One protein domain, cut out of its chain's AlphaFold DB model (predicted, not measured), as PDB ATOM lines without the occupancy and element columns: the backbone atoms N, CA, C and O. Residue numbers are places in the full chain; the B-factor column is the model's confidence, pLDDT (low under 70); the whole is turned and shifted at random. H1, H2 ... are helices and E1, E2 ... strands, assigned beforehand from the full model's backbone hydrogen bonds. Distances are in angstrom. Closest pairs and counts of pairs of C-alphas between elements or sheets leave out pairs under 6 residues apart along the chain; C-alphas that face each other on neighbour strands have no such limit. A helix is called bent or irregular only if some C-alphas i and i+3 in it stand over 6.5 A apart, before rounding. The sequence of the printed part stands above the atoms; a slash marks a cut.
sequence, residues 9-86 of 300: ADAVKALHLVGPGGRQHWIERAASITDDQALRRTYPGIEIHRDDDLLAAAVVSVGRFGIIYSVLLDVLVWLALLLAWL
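What this domain is: This is residues 9 to 86 of the 300 residues of an uncharacterized protein of Arthrobacter sp. SRS-W-1-2016 (UniProt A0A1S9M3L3). A small mixed sheet of four strands has helix H2 packed over one face, while helix H1 sits off the other side of the sheet near E3 and E2 and only grazes it with its residues 36 to 40. From the other edge strand, E4, the chain runs out into an arm, H3, of which residues 78 to 85, with residue 86 after them, stick out free of the body. The 78 printed residues hold E1, E2, H1, E3, H2, E4 and H3 in that order, the class is mixed, helices and strands, and the sheet's order is E3, E2, E1, E4. The whole is only just loose, close to compact, with a radius of gyration of the C-alphas of 14.0 A and spans of 44 by 29 by 21 A.

How they stand to each other: E1, residues 12 to 18, and E2, residues 24 to 28, form a hairpin, antiparallel at 166 degrees, with N 15 and O 27 at 2.8 A. H1, residues 36 to 42, only grazes the sheet with its residues 36 to 40. E3, residues 47 to 50, is parallel to E2 at 11 degrees, with N 49 and O 26 at 2.8 A; the closest C-alphas of H1 and E3, Asp 36 and Ile 48, are 7.5 A apart. E2, H1 and E3 make a strand-helix-strand unit, two parallel neighbour strands with a helix between them along the chain, and its crossover is right-handed. H2, residues 52 to 59, is on the sheet at a height over the sheet of 8.0 A, over E2 and, only just, over E1 with 3 of its C-alphas. On the local plane it stands at 59 degrees to E2, only just slantwise to the strands; its closest C-alpha pair with E2 is Leu 55 and Ile 27, 5.9 A. E4, residues 67 to 73, is antiparallel to E1 at 160 degrees, with N 13 and O 72 at 2.8 A. E3, H2 and E4 make a split unit, with E2 and E1 between its strands in the sheet, and its crossover is right-handed. H3, residues 75 to 85, is not on the sheet and is apart from H1 and H2. Each O i to N i+4 pair is within hydrogen-bond range in H1 and H2, but 3 of 7 in H3, with 3 of 8 O i to N i+3 pairs.

Where its parts are: E1 begins at C-alpha 12, (499.650, 268.072, 390.695), and is 16.6 A long; E2 is 13.2 A, H1 10.0 A, E3 10.1 A and H2 10.7 A. E4 is 16.9 A and ends at C-alpha 73, (502.382, 268.908, 394.571). H3 is 16.6 A, ends at C-alpha 85, (516.809, 283.609, 395.260), and is only just irregular, with C-alphas 76 and 79 6.6 A apart.

The domain as a whole: The C-alphas farthest apart, Gly 21 and Leu 86, are 44.2 A apart. The printed part has no cut and no long link. Mean pLDDT of the printed part is 79.5; residues 61 to 67, 69 and 75 to 86 are under 70.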
ATOM      1  N   ALA A   9     500.438 272.536 386.249       82.12
ATOM      2  CA  ALA A   9     499.375 271.541 386.175       82.12
ATOM      3  C   ALA A   9     499.892 270.098 386.348       82.12
ATOM      4  O   ALA A   9     499.305 269.305 387.078       82.12
ATOM      5  N   ASP A  10     501.033 269.761 385.752       85.12
ATOM      6  CA  ASP A  10     501.572 268.400 385.780       85.12
ATOM      7  C   ASP A  10     502.289 268.060 387.095       85.12
ATOM      8  O   ASP A  10     502.529 266.882 387.388       85.12
ATOM      9  N   ALA A  11     502.615 269.074 387.906       84.25
ATOM     10  CA  ALA A  11     503.143 268.880 389.253       84.25
ATOM     11  C   ALA A  11     502.060 268.405 390.237       84.25
ATOM     12  O   ALA A  11     502.398 267.898 391.309       84.25
ATOM     13  N   VAL A  12     500.775 268.540 389.882       86.62
ATOM     14  CA  VAL A  12     499.650 268.072 390.695       86.62
ATOM     15  C   VAL A  12     499.555 266.549 390.644       86.62
ATOM     16  O   VAL A  12     499.399 265.944 389.582       86.62
ATOM     17  N   LYS A  13     499.623 265.918 391.817       90.25
ATOM     18  CA  LYS A  13     499.484 264.463 391.977       90.25
ATOM     19  C   LYS A  13     498.096 264.053 392.451       90.25
ATOM     20  O   LYS A  13     497.621 262.992 392.062       90.25
ATOM     21  N   ALA A  14     497.458 264.893 393.262       92.00
ATOM     22  CA  ALA A  14     496.108 264.681 393.763       92.00
ATOM     23  C   ALA A  14     495.418 266.013 394.090       92.00
ATOM     24  O   ALA A  14     496.077 267.012 394.401       92.00
ATOM     25  N   LEU A  15     494.087 266.001 394.058       90.62
ATOM     26  CA  LEU A  15     493.215 267.118 394.404       90.62
ATOM     27  C   LEU A  15     492.202 266.683 395.461       90.62
ATOM     28  O   LEU A  15     491.490 265.698 395.280       90.62
ATOM     29  N   HIS A  16     492.084 267.468 396.529       91.31
ATOM     30  CA  HIS A  16     490.911 267.442 397.392       91.31
ATOM     31  C   HIS A  16     489.980 268.571 396.951       91.31
ATOM     32  O   HIS A  16     490.295 269.755 397.093       91.31
ATOM     33  N   LEU A  17     488.844 268.190 396.389       87.19
ATOM     34  CA  LEU A  17     487.858 269.066 395.787       87.19
ATOM     35  C   LEU A  17     486.569 269.038 396.611       87.19
ATOM     36  O   LEU A  17     486.069 267.968 396.950       87.19
ATOM     37  N   VAL A  18     486.009 270.210 396.901       84.00
ATOM     38  CA  VAL A  18     484.698 270.340 397.544       84.00
ATOM     39  C   VAL A  18     483.685 270.780 396.492       84.00
ATOM     40  O   VAL A  18     483.761 271.894 395.964       84.00
ATOM     41  N   GLY A  19     482.759 269.877 396.172       81.06
ATOM     42  CA  GLY A  19     481.681 270.075 395.209       81.06
ATOM     43  C   GLY A  19     480.379 270.590 395.843       81.06
ATOM     44  O   GLY A  19     480.328 270.910 397.041       81.06
ATOM     45  N   PRO A  20     479.288 270.664 395.055       75.69
ATOM     46  CA  PRO A  20     477.988 271.129 395.526       75.69
ATOM     47  C   PRO A  20     477.479 270.348 396.743       75.69
ATOM     48  O   PRO A  20     477.626 269.129 396.839       75.69
ATOM     49  N   GLY A  21     476.860 271.062 397.685       80.44
ATOM     50  CA  GLY A  21     476.359 270.467 398.928       80.44
ATOM     51  C   GLY A  21     477.455 270.058 399.919       80.44
ATOM     52  O   GLY A  21     477.168 269.311 400.849       80.44
ATOM     53  N   GLY A  22     478.699 270.522 399.732       82.62
ATOM     54  CA  GLY A  22     479.818 270.206 400.624       82.62
ATOM     55  C   GLY A  22     480.374 268.792 400.442       82.62
ATOM     56  O   GLY A  22     481.101 268.307 401.309       82.62
ATOM     57  N   ARG A  23     480.034 268.119 399.334       86.88
ATOM     58  CA  ARG A  23     480.569 266.792 399.009       86.88
ATOM     59  C   ARG A  23     482.068 266.890 398.754       86.88
ATOM     60  O   ARG A  23     482.518 267.724 397.972       86.88
ATOM     61  N   GLN A  24     482.828 266.049 399.440       91.38
ATOM     62  CA  GLN A  24     484.283 266.008 399.349       91.38
ATOM     63  C   GLN A  24     484.696 264.915 398.365       91.38
ATOM     64  O   GLN A  24     484.278 263.765 398.497       91.38
ATOM     65  N   HIS A  25     485.537 265.274 397.402       92.94
ATOM     66  CA  HIS A  25     486.086 264.380 396.395       92.94
ATOM     67  C   HIS A  25     487.610 264.385 396.507       92.94
ATOM     68  O   HIS A  25     488.244 265.438 396.441       92.94
ATOM     69  N   TRP A  26     488.202 263.209 396.659       95.81
ATOM     70  CA  TRP A  26     489.630 263.001 396.487       95.81
ATOM     71  C   TRP A  26     489.873 262.474 395.079       95.81
ATOM     72  O   TRP A  26     489.413 261.385 394.753       95.81
ATOM     73  N   ILE A  27     490.563 263.240 394.241       94.69
ATOM     74  CA  ILE A  27     490.851 262.881 392.852       94.69
ATOM     75  C   ILE A  27     492.349 262.667 392.722       94.69
ATOM     76  O   ILE A  27     493.144 263.555 393.028       94.69
ATOM     77  N   GLU A  28     492.740 261.494 392.257       94.38
ATOM     78  CA  GLU A  28     494.132 261.093 392.124       94.38
ATOM     79  C   GLU A  28     494.294 260.154 390.930       94.38
ATOM     80  O   GLU A  28     493.326 259.543 390.474       94.38
ATOM     81  N   ARG A  29     495.530 260.015 390.447       92.69
ATOM     82  CA  ARG A  29     495.870 259.020 389.428       92.69
ATOM     83  C   ARG A  29     495.551 257.596 389.886       92.69
ATOM     84  O   ARG A  29     495.530 257.294 391.082       92.69
ATOM     85  N   ALA A  30     495.363 256.703 388.919       91.88
ATOM     86  CA  ALA A  30     495.149 255.278 389.155       91.88
ATOM     87  C   ALA A  30     496.324 254.641 389.922       91.88
ATOM     88  O   ALA A  30     496.127 253.805 390.806       91.88
ATOM     89  N   ALA A  31     497.551 255.083 389.626       91.31
ATOM     90  CA  ALA A  31     498.739 254.763 390.410       91.31
ATOM     91  C   ALA A  31     498.743 255.563 391.725       91.31
ATOM     92  O   ALA A  31     499.330 256.644 391.805       91.31
ATOM     93  N   SER A  32     498.061 255.024 392.737       90.38
ATOM     94  CA  SER A  32     497.857 255.693 394.024       90.38
ATOM     95  C   SER A  32     499.157 255.870 394.819       90.38
ATOM     96  O   SER A  32     499.939 254.938 394.996       90.38
ATOM     97  N   ILE A  33     499.334 257.067 395.360       92.81
ATOM     98  CA  ILE A  33     500.301 257.495 396.369       92.81
ATOM     99  C   ILE A  33     499.650 257.682 397.751       92.81
ATOM    100  O   ILE A  33     500.358 257.961 398.720       92.81
ATOM    101  N   THR A  34     498.325 257.529 397.873       94.69
ATOM    102  CA  THR A  34     497.598 257.613 399.153       94.69
ATOM    103  C   THR A  34     496.916 256.307 399.560       94.69
ATOM    104  O   THR A  34     496.599 255.457 398.724       94.69
ATOM    105  N   ASP A  35     496.664 256.165 400.866       96.00
ATOM    106  CA  ASP A  35     495.889 255.061 401.440       96.00
ATOM    107  C   ASP A  35     494.407 255.437 401.608       96.00
ATOM    108  O   ASP A  35     494.040 256.409 402.275       96.00
ATOM    109  N   ASP A  36     493.548 254.612 401.021       96.56
ATOM    110  CA  ASP A  36     492.097 254.774 400.988       96.56
ATOM    111  C   ASP A  36     491.443 254.758 402.379       96.56
ATOM    112  O   ASP A  36     490.455 255.458 402.624       96.56
ATOM    113  N   GLN A  37     491.950 253.935 403.300       96.19
ATOM    114  CA  GLN A  37     491.386 253.840 404.645       96.19
ATOM    115  C   GLN A  37     491.791 255.047 405.487       96.19
ATOM    116  O   GLN A  37     490.955 255.598 406.205       96.19
ATOM    117  N   ALA A  38     493.043 255.484 405.382       94.94
ATOM    118  CA  ALA A  38     493.553 256.679 406.035       94.94
ATOM    119  C   ALA A  38     492.797 257.931 405.571       94.94
ATOM    120  O   ALA A  38     492.395 258.744 406.408       94.94
ATOM    121  N   LEU A  39     492.520 258.049 404.265       95.00
ATOM    122  CA  LEU A  39     491.701 259.133 403.720       95.00
ATOM    123  C   LEU A  39     490.295 259.136 404.318       95.00
ATOM    124  O   LEU A  39     489.874 260.160 404.845       95.00
ATOM    125  N   ARG A  40     489.589 257.996 404.324       96.56
ATOM    126  CA  ARG A  40     488.227 257.915 404.890       96.56
ATOM    127  C   ARG A  40     488.177 258.156 406.400       96.56
ATOM    128  O   ARG A  40     487.177 258.665 406.896       96.56
ATOM    129  N   ARG A  41     489.237 257.801 407.138       95.69
ATOM    130  CA  ARG A  41     489.359 258.121 408.573       95.69
ATOM    131  C   ARG A  41     489.563 259.616 408.807       95.69
ATOM    132  O   ARG A  41     489.015 260.149 409.764       95.69
ATOM    133  N   THR A  42     490.343 260.270 407.948       94.75
ATOM    134  CA  THR A  42     490.659 261.703 408.060       94.75
ATOM    135  C   THR A  42     489.499 262.576 407.581       94.75
ATOM    136  O   THR A  42     489.177 263.577 408.214       94.75
ATOM    137  N   TYR A  43     488.839 262.166 406.497       93.69
ATOM    138  CA  TYR A  43     487.735 262.870 405.852       93.69
ATOM    139  C   TYR A  43     486.519 261.934 405.730       93.69
ATOM    140  O   TYR A  43     486.332 261.275 404.702       93.69
ATOM    141  N   PRO A  44     485.684 261.826 406.779       92.69
ATOM    142  CA  PRO A  44     484.488 260.994 406.736       92.69
ATOM    143  C   PRO A  44     483.550 261.409 405.596       92.69
ATOM    144  O   PRO A  44     483.217 262.581 405.448       92.69
ATOM    145  N   GLY A  45     483.113 260.433 404.795       91.38
ATOM    146  CA  GLY A  45     482.228 260.672 403.649       91.38
ATOM    147  C   GLY A  45     482.930 261.153 402.373       91.38
ATOM    148  O   GLY A  45     482.237 261.496 401.420       91.38
ATOM    149  N   ILE A  46     484.270 261.167 402.330       96.06
ATOM    150  CA  ILE A  46     485.018 261.505 401.112       96.06
ATOM    151  C   ILE A  46     484.825 260.452 400.013       96.06
ATOM    152  O   ILE A  46     484.928 259.242 400.247       96.06
ATOM    153  N   GLU A  47     484.578 260.919 398.793       95.19
ATOM    154  CA  GLU A  47     484.511 260.094 397.592       95.19
ATOM    155  C   GLU A  47     485.882 260.037 396.930       95.19
ATOM    156  O   GLU A  47     486.427 261.065 396.537       95.19
ATOM    157  N   ILE A  48     486.443 258.837 396.809       96.06
ATOM    158  CA  ILE A  48     487.791 258.634 396.277       96.06
ATOM    159  C   ILE A  48     487.700 258.214 394.811       96.06
ATOM    160  O   ILE A  48     487.065 257.211 394.491       96.06
ATOM    161  N   HIS A  49     488.375 258.963 393.945       94.88
ATOM    162  CA  HIS A  49     488.466 258.744 392.507       94.88
ATOM    163  C   HIS A  49     489.919 258.439 392.137       94.88
ATOM    164  O   HIS A  49     490.816 259.241 392.401       94.88
ATOM    165  N   ARG A  50     490.140 257.264 391.539       95.44
ATOM    166  CA  ARG A  50     491.439 256.778 391.044       95.44
ATOM    167  C   ARG A  50     491.411 256.795 389.517       95.44
ATOM    168  O   ARG A  50     491.272 255.752 388.886       95.44
ATOM    169  N   ASP A  51     491.419 257.994 388.951       93.31
ATOM    170  CA  ASP A  51     491.094 258.236 387.547       93.31
ATOM    171  C   ASP A  51     492.004 259.334 386.978       93.31
ATOM    172  O   ASP A  51     491.929 260.507 387.360       93.31
ATOM    173  N   ASP A  52     492.883 258.921 386.065       92.50
ATOM    174  CA  ASP A  52     493.859 259.791 385.410       92.50
ATOM    175  C   ASP A  52     493.181 260.876 384.565       92.50
ATOM    176  O   ASP A  52     493.635 262.023 384.560       92.50
ATOM    177  N   ASP A  53     492.079 260.542 383.888       91.00
ATOM    178  CA  ASP A  53     491.350 261.470 383.026       91.00
ATOM    179  C   ASP A  53     490.584 262.494 383.852       91.00
ATOM    180  O   ASP A  53     490.588 263.686 383.535       91.00
ATOM    181  N   LEU A  54     489.971 262.047 384.949       90.44
ATOM    182  CA  LEU A  54     489.300 262.941 385.879       90.44
ATOM    183  C   LEU A  54     490.290 263.916 386.522       90.44
ATOM    184  O   LEU A  54     489.987 265.105 386.629       90.44
ATOM    185  N   LEU A  55     491.484 263.451 386.907       91.25
ATOM    186  CA  LEU A  55     492.531 264.335 387.417       91.25
ATOM    187  C   LEU A  55     492.993 265.324 386.337       91.25
ATOM    188  O   LEU A  55     493.038 266.528 386.591       91.25
ATOM    189  N   ALA A  56     493.281 264.844 385.124       89.56
ATOM    190  CA  ALA A  56     493.684 265.683 383.995       89.56
ATOM    191  C   ALA A  56     492.620 266.735 383.636       89.56
ATOM    192  O   ALA A  56     492.959 267.836 383.192       89.56
ATOM    193  N   ALA A  57     491.339 266.421 383.837       87.06
ATOM    194  CA  ALA A  57     490.240 267.357 383.658       87.06
ATOM    195  C   ALA A  57     490.163 268.394 384.792       87.06
ATOM    196  O   ALA A  57     490.001 269.587 384.528       87.06
ATOM    197  N   ALA A  58     490.294 267.941 386.042       86.62
ATOM    198  CA  ALA A  58     490.107 268.757 387.239       86.62
ATOM    199  C   ALA A  58     491.263 269.737 387.506       86.62
ATOM    200  O   ALA A  58     491.045 270.796 388.092       86.62
ATOM    201  N   VAL A  59     492.485 269.424 387.066       84.38
ATOM    202  CA  VAL A  59     493.660 270.295 387.250       84.38
ATOM    203  C   VAL A  59     493.528 271.613 386.479       84.38
ATOM    204  O   VAL A  59     493.892 272.666 386.995       84.38
ATOM    205  N   VAL A  60     492.948 271.582 385.277       74.31
ATOM    206  CA  VAL A  60     492.573 272.790 384.521       74.31
ATOM    207  C   VAL A  60     491.080 273.030 384.743       74.31
ATOM    208  O   VAL A  60     490.247 272.967 383.837       74.31
ATOM    209  N   SER A  61     490.717 273.242 386.010       63.88
ATOM    210  CA  SER A  61     489.359 273.621 386.391       63.88
ATOM    211  C   SER A  61     489.121 275.061 385.949       63.88
ATOM    212  O   SER A  61     489.512 276.005 386.635       63.88
ATOM    213  N   VAL A  62     488.451 275.246 384.807       59.38
ATOM    214  CA  VAL A  62     487.943 276.554 384.343       59.38
ATOM    215  C   VAL A  62     486.731 276.969 385.200       59.38
ATOM    216  O   VAL A  62     485.612 277.143 384.719       59.38
ATOM    217  N   GLY A  63     486.918 276.985 386.522       55.62
ATOM    218  CA  GLY A  63     485.910 277.297 387.535       55.62
ATOM    219  C   GLY A  63     484.777 276.277 387.697       55.62
ATOM    220  O   GLY A  63     483.852 276.536 388.451       55.62
ATOM    221  N   ARG A  64     484.789 275.125 387.013       58.25
ATOM    222  CA  ARG A  64     483.598 274.249 386.893       58.25
ATOM    223  C   ARG A  64     483.594 272.999 387.778       58.25
ATOM    224  O   ARG A  64     482.543 272.380 387.898       58.25
ATOM    225  N   PHE A  65     484.711 272.646 388.414       60.28
ATOM    226  CA  PHE A  65     484.786 271.445 389.261       60.28
ATOM    227  C   PHE A  65     484.394 271.689 390.726       60.28
ATOM    228  O   PHE A  65     484.110 270.736 391.439       60.28
ATOM    229  N   GLY A  66     484.333 272.941 391.185       59.34
ATOM    230  CA  GLY A  66     484.102 273.273 392.595       59.34
ATOM    231  C   GLY A  66     485.270 274.036 393.201       59.34
ATOM    232  O   GLY A  66     486.043 274.673 392.483       59.34
ATOM    233  N   ILE A  67     485.388 273.993 394.528       65.50
ATOM    234  CA  ILE A  67     486.466 274.664 395.260       65.50
ATOM    235  C   ILE A  67     487.581 273.652 395.506       65.50
ATOM    236  O   ILE A  67     487.371 272.632 396.163       65.50
ATOM    237  N   ILE A  68     488.775 273.936 394.986       71.25
ATOM    238  CA  ILE A  68     489.971 273.157 395.307       71.25
ATOM    239  C   ILE A  68     490.361 273.497 396.748       71.25
ATOM    240  O   ILE A  68     490.805 274.607 397.027       71.25
ATOM    241  N   TYR A  69     490.153 272.550 397.663       63.34
ATOM    242  CA  TYR A  69     490.450 272.717 399.086       63.34
ATOM    243  C   TYR A  69     491.931 272.480 399.382       63.34
ATOM    244  O   TYR A  69     492.554 273.244 400.115       63.34
ATOM    245  N   SER A  70     492.516 271.441 398.784       76.00
ATOM    246  CA  SER A  70     493.952 271.185 398.886       76.00
ATOM    247  C   SER A  70     494.498 270.527 397.626       76.00
ATOM    248  O   SER A  70     493.808 269.743 396.972       76.00
ATOM    249  N   VAL A  71     495.763 270.806 397.326       76.81
ATOM    250  CA  VAL A  71     496.506 270.252 396.190       76.81
ATOM    251  C   VAL A  71     497.742 269.546 396.723       76.81
ATOM    252  O   VAL A  71     498.446 270.103 397.567       76.81
ATOM    253  N   LEU A  72     498.028 268.347 396.220       76.69
ATOM    254  CA  LEU A  72     499.295 267.672 396.482       76.69
ATOM    255  C   LEU A  72     500.242 267.895 395.302       76.69
ATOM    256  O   LEU A  72     499.949 267.472 394.182       76.69
ATOM    257  N   LEU A  73     501.362 268.570 395.565       77.25
ATOM    258  CA  LEU A  73     502.382 268.908 394.571       77.25
ATOM    259  C   LEU A  73     503.631 268.042 394.743       77.25
ATOM    260  O   LEU A  73     504.026 267.723 395.862       77.25
ATOM    261  N   ASP A  74     504.291 267.729 393.634       72.88
ATOM    262  CA  ASP A  74     505.651 267.182 393.631       72.88
ATOM    263  C   ASP A  74     506.674 268.309 393.856       72.88
ATOM    264  O   ASP A  74     506.810 269.213 393.028       72.88
ATOM    265  N   VAL A  75     507.357 268.313 395.008       55.25
ATOM    266  CA  VAL A  75     508.117 269.488 395.494       55.25
ATOM    267  C   VAL A  75     509.622 269.414 395.211       55.25
ATOM    268  O   VAL A  75     510.363 270.314 395.604       55.25
ATOM    269  N   LEU A  76     510.111 268.426 394.454       54.41
ATOM    270  CA  LEU A  76     511.538 268.377 394.086       54.41
ATOM    271  C   LEU A  76     512.018 269.622 393.299       54.41
ATOM    272  O   LEU A  76     513.214 269.888 393.244       54.41
ATOM    273  N   VAL A  77     511.096 270.429 392.760       47.88
ATOM    274  CA  VAL A  77     511.370 271.597 391.899       47.88
ATOM    275  C   VAL A  77     511.344 272.942 392.644       47.88
ATOM    276  O   VAL A  77     512.044 273.881 392.267       47.88
ATOM    277  N   TRP A  78     510.584 273.067 393.736       44.00
ATOM    278  CA  TRP A  78     510.329 274.376 394.362       44.00
ATOM    279  C   TRP A  78     511.382 274.782 395.398       44.00
ATOM    280  O   TRP A  78     511.646 275.972 395.578       44.00
ATOM    281  N   LEU A  79     512.047 273.809 396.028       45.62
ATOM    282  CA  LEU A  79     513.108 274.079 397.003       45.62
ATOM    283  C   LEU A  79     514.359 274.696 396.342       45.62
ATOM    284  O   LEU A  79     515.048 275.508 396.957       45.62
ATOM    285  N   ALA A  80     514.613 274.377 395.066       47.41
ATOM    286  CA  ALA A  80     515.710 274.949 394.282       47.41
ATOM    287  C   ALA A  80     515.468 276.427 393.913       47.41
ATOM    288  O   ALA A  80     516.398 277.233 393.952       47.41
ATOM    289  N   LEU A  81     514.213 276.806 393.634       43.69
ATOM    290  CA  LEU A  81     513.819 278.195 393.358       43.69
ATOM    291  C   LEU A  81     513.931 279.087 394.605       43.69
ATOM    292  O   LEU A  81     514.326 280.245 394.495       43.69
ATOM    293  N   LEU A  82     513.657 278.537 395.795       44.00
ATOM    294  CA  LEU A  82     513.815 279.251 397.065       44.00
ATOM    295  C   LEU A  82     515.299 279.508 397.406       44.00
ATOM    296  O   LEU A  82     515.643 280.563 397.933       44.00
ATOM    297  N   LEU A  83     516.186 278.560 397.079       44.38
ATOM    298  CA  LEU A  83     517.624 278.634 397.373       44.38
ATOM    299  C   LEU A  83     518.408 279.504 396.377       44.38
ATOM    300  O   LEU A  83     519.353 280.181 396.782       44.38
ATOM    301  N   ALA A  84     518.004 279.545 395.102       44.62
ATOM    302  CA  ALA A  84     518.621 280.410 394.091       44.62
ATOM    303  C   ALA A  84     518.334 281.909 394.317       44.62
ATOM    304  O   ALA A  84     519.090 282.762 393.859       44.62
ATOM    305  N   TRP A  85     517.259 282.235 395.040       43.28
ATOM    306  CA  TRP A  85     516.809 283.609 395.260       43.28
ATOM    307  C   TRP A  85     517.428 284.275 396.505       43.28
ATOM    308  O   TRP A  85     517.561 285.494 396.558       43.28
ATOM    309  N   LEU A  86     517.898 283.495 397.486       41.75
ATOM    310  CA  LEU A  86     518.476 284.013 398.738       41.75
ATOM    311  C   LEU A  86     519.860 284.681 398.587       41.75
ATOM    312  O   LEU A  86     520.386 285.211 399.563       41.75
TER     313      LEU A  86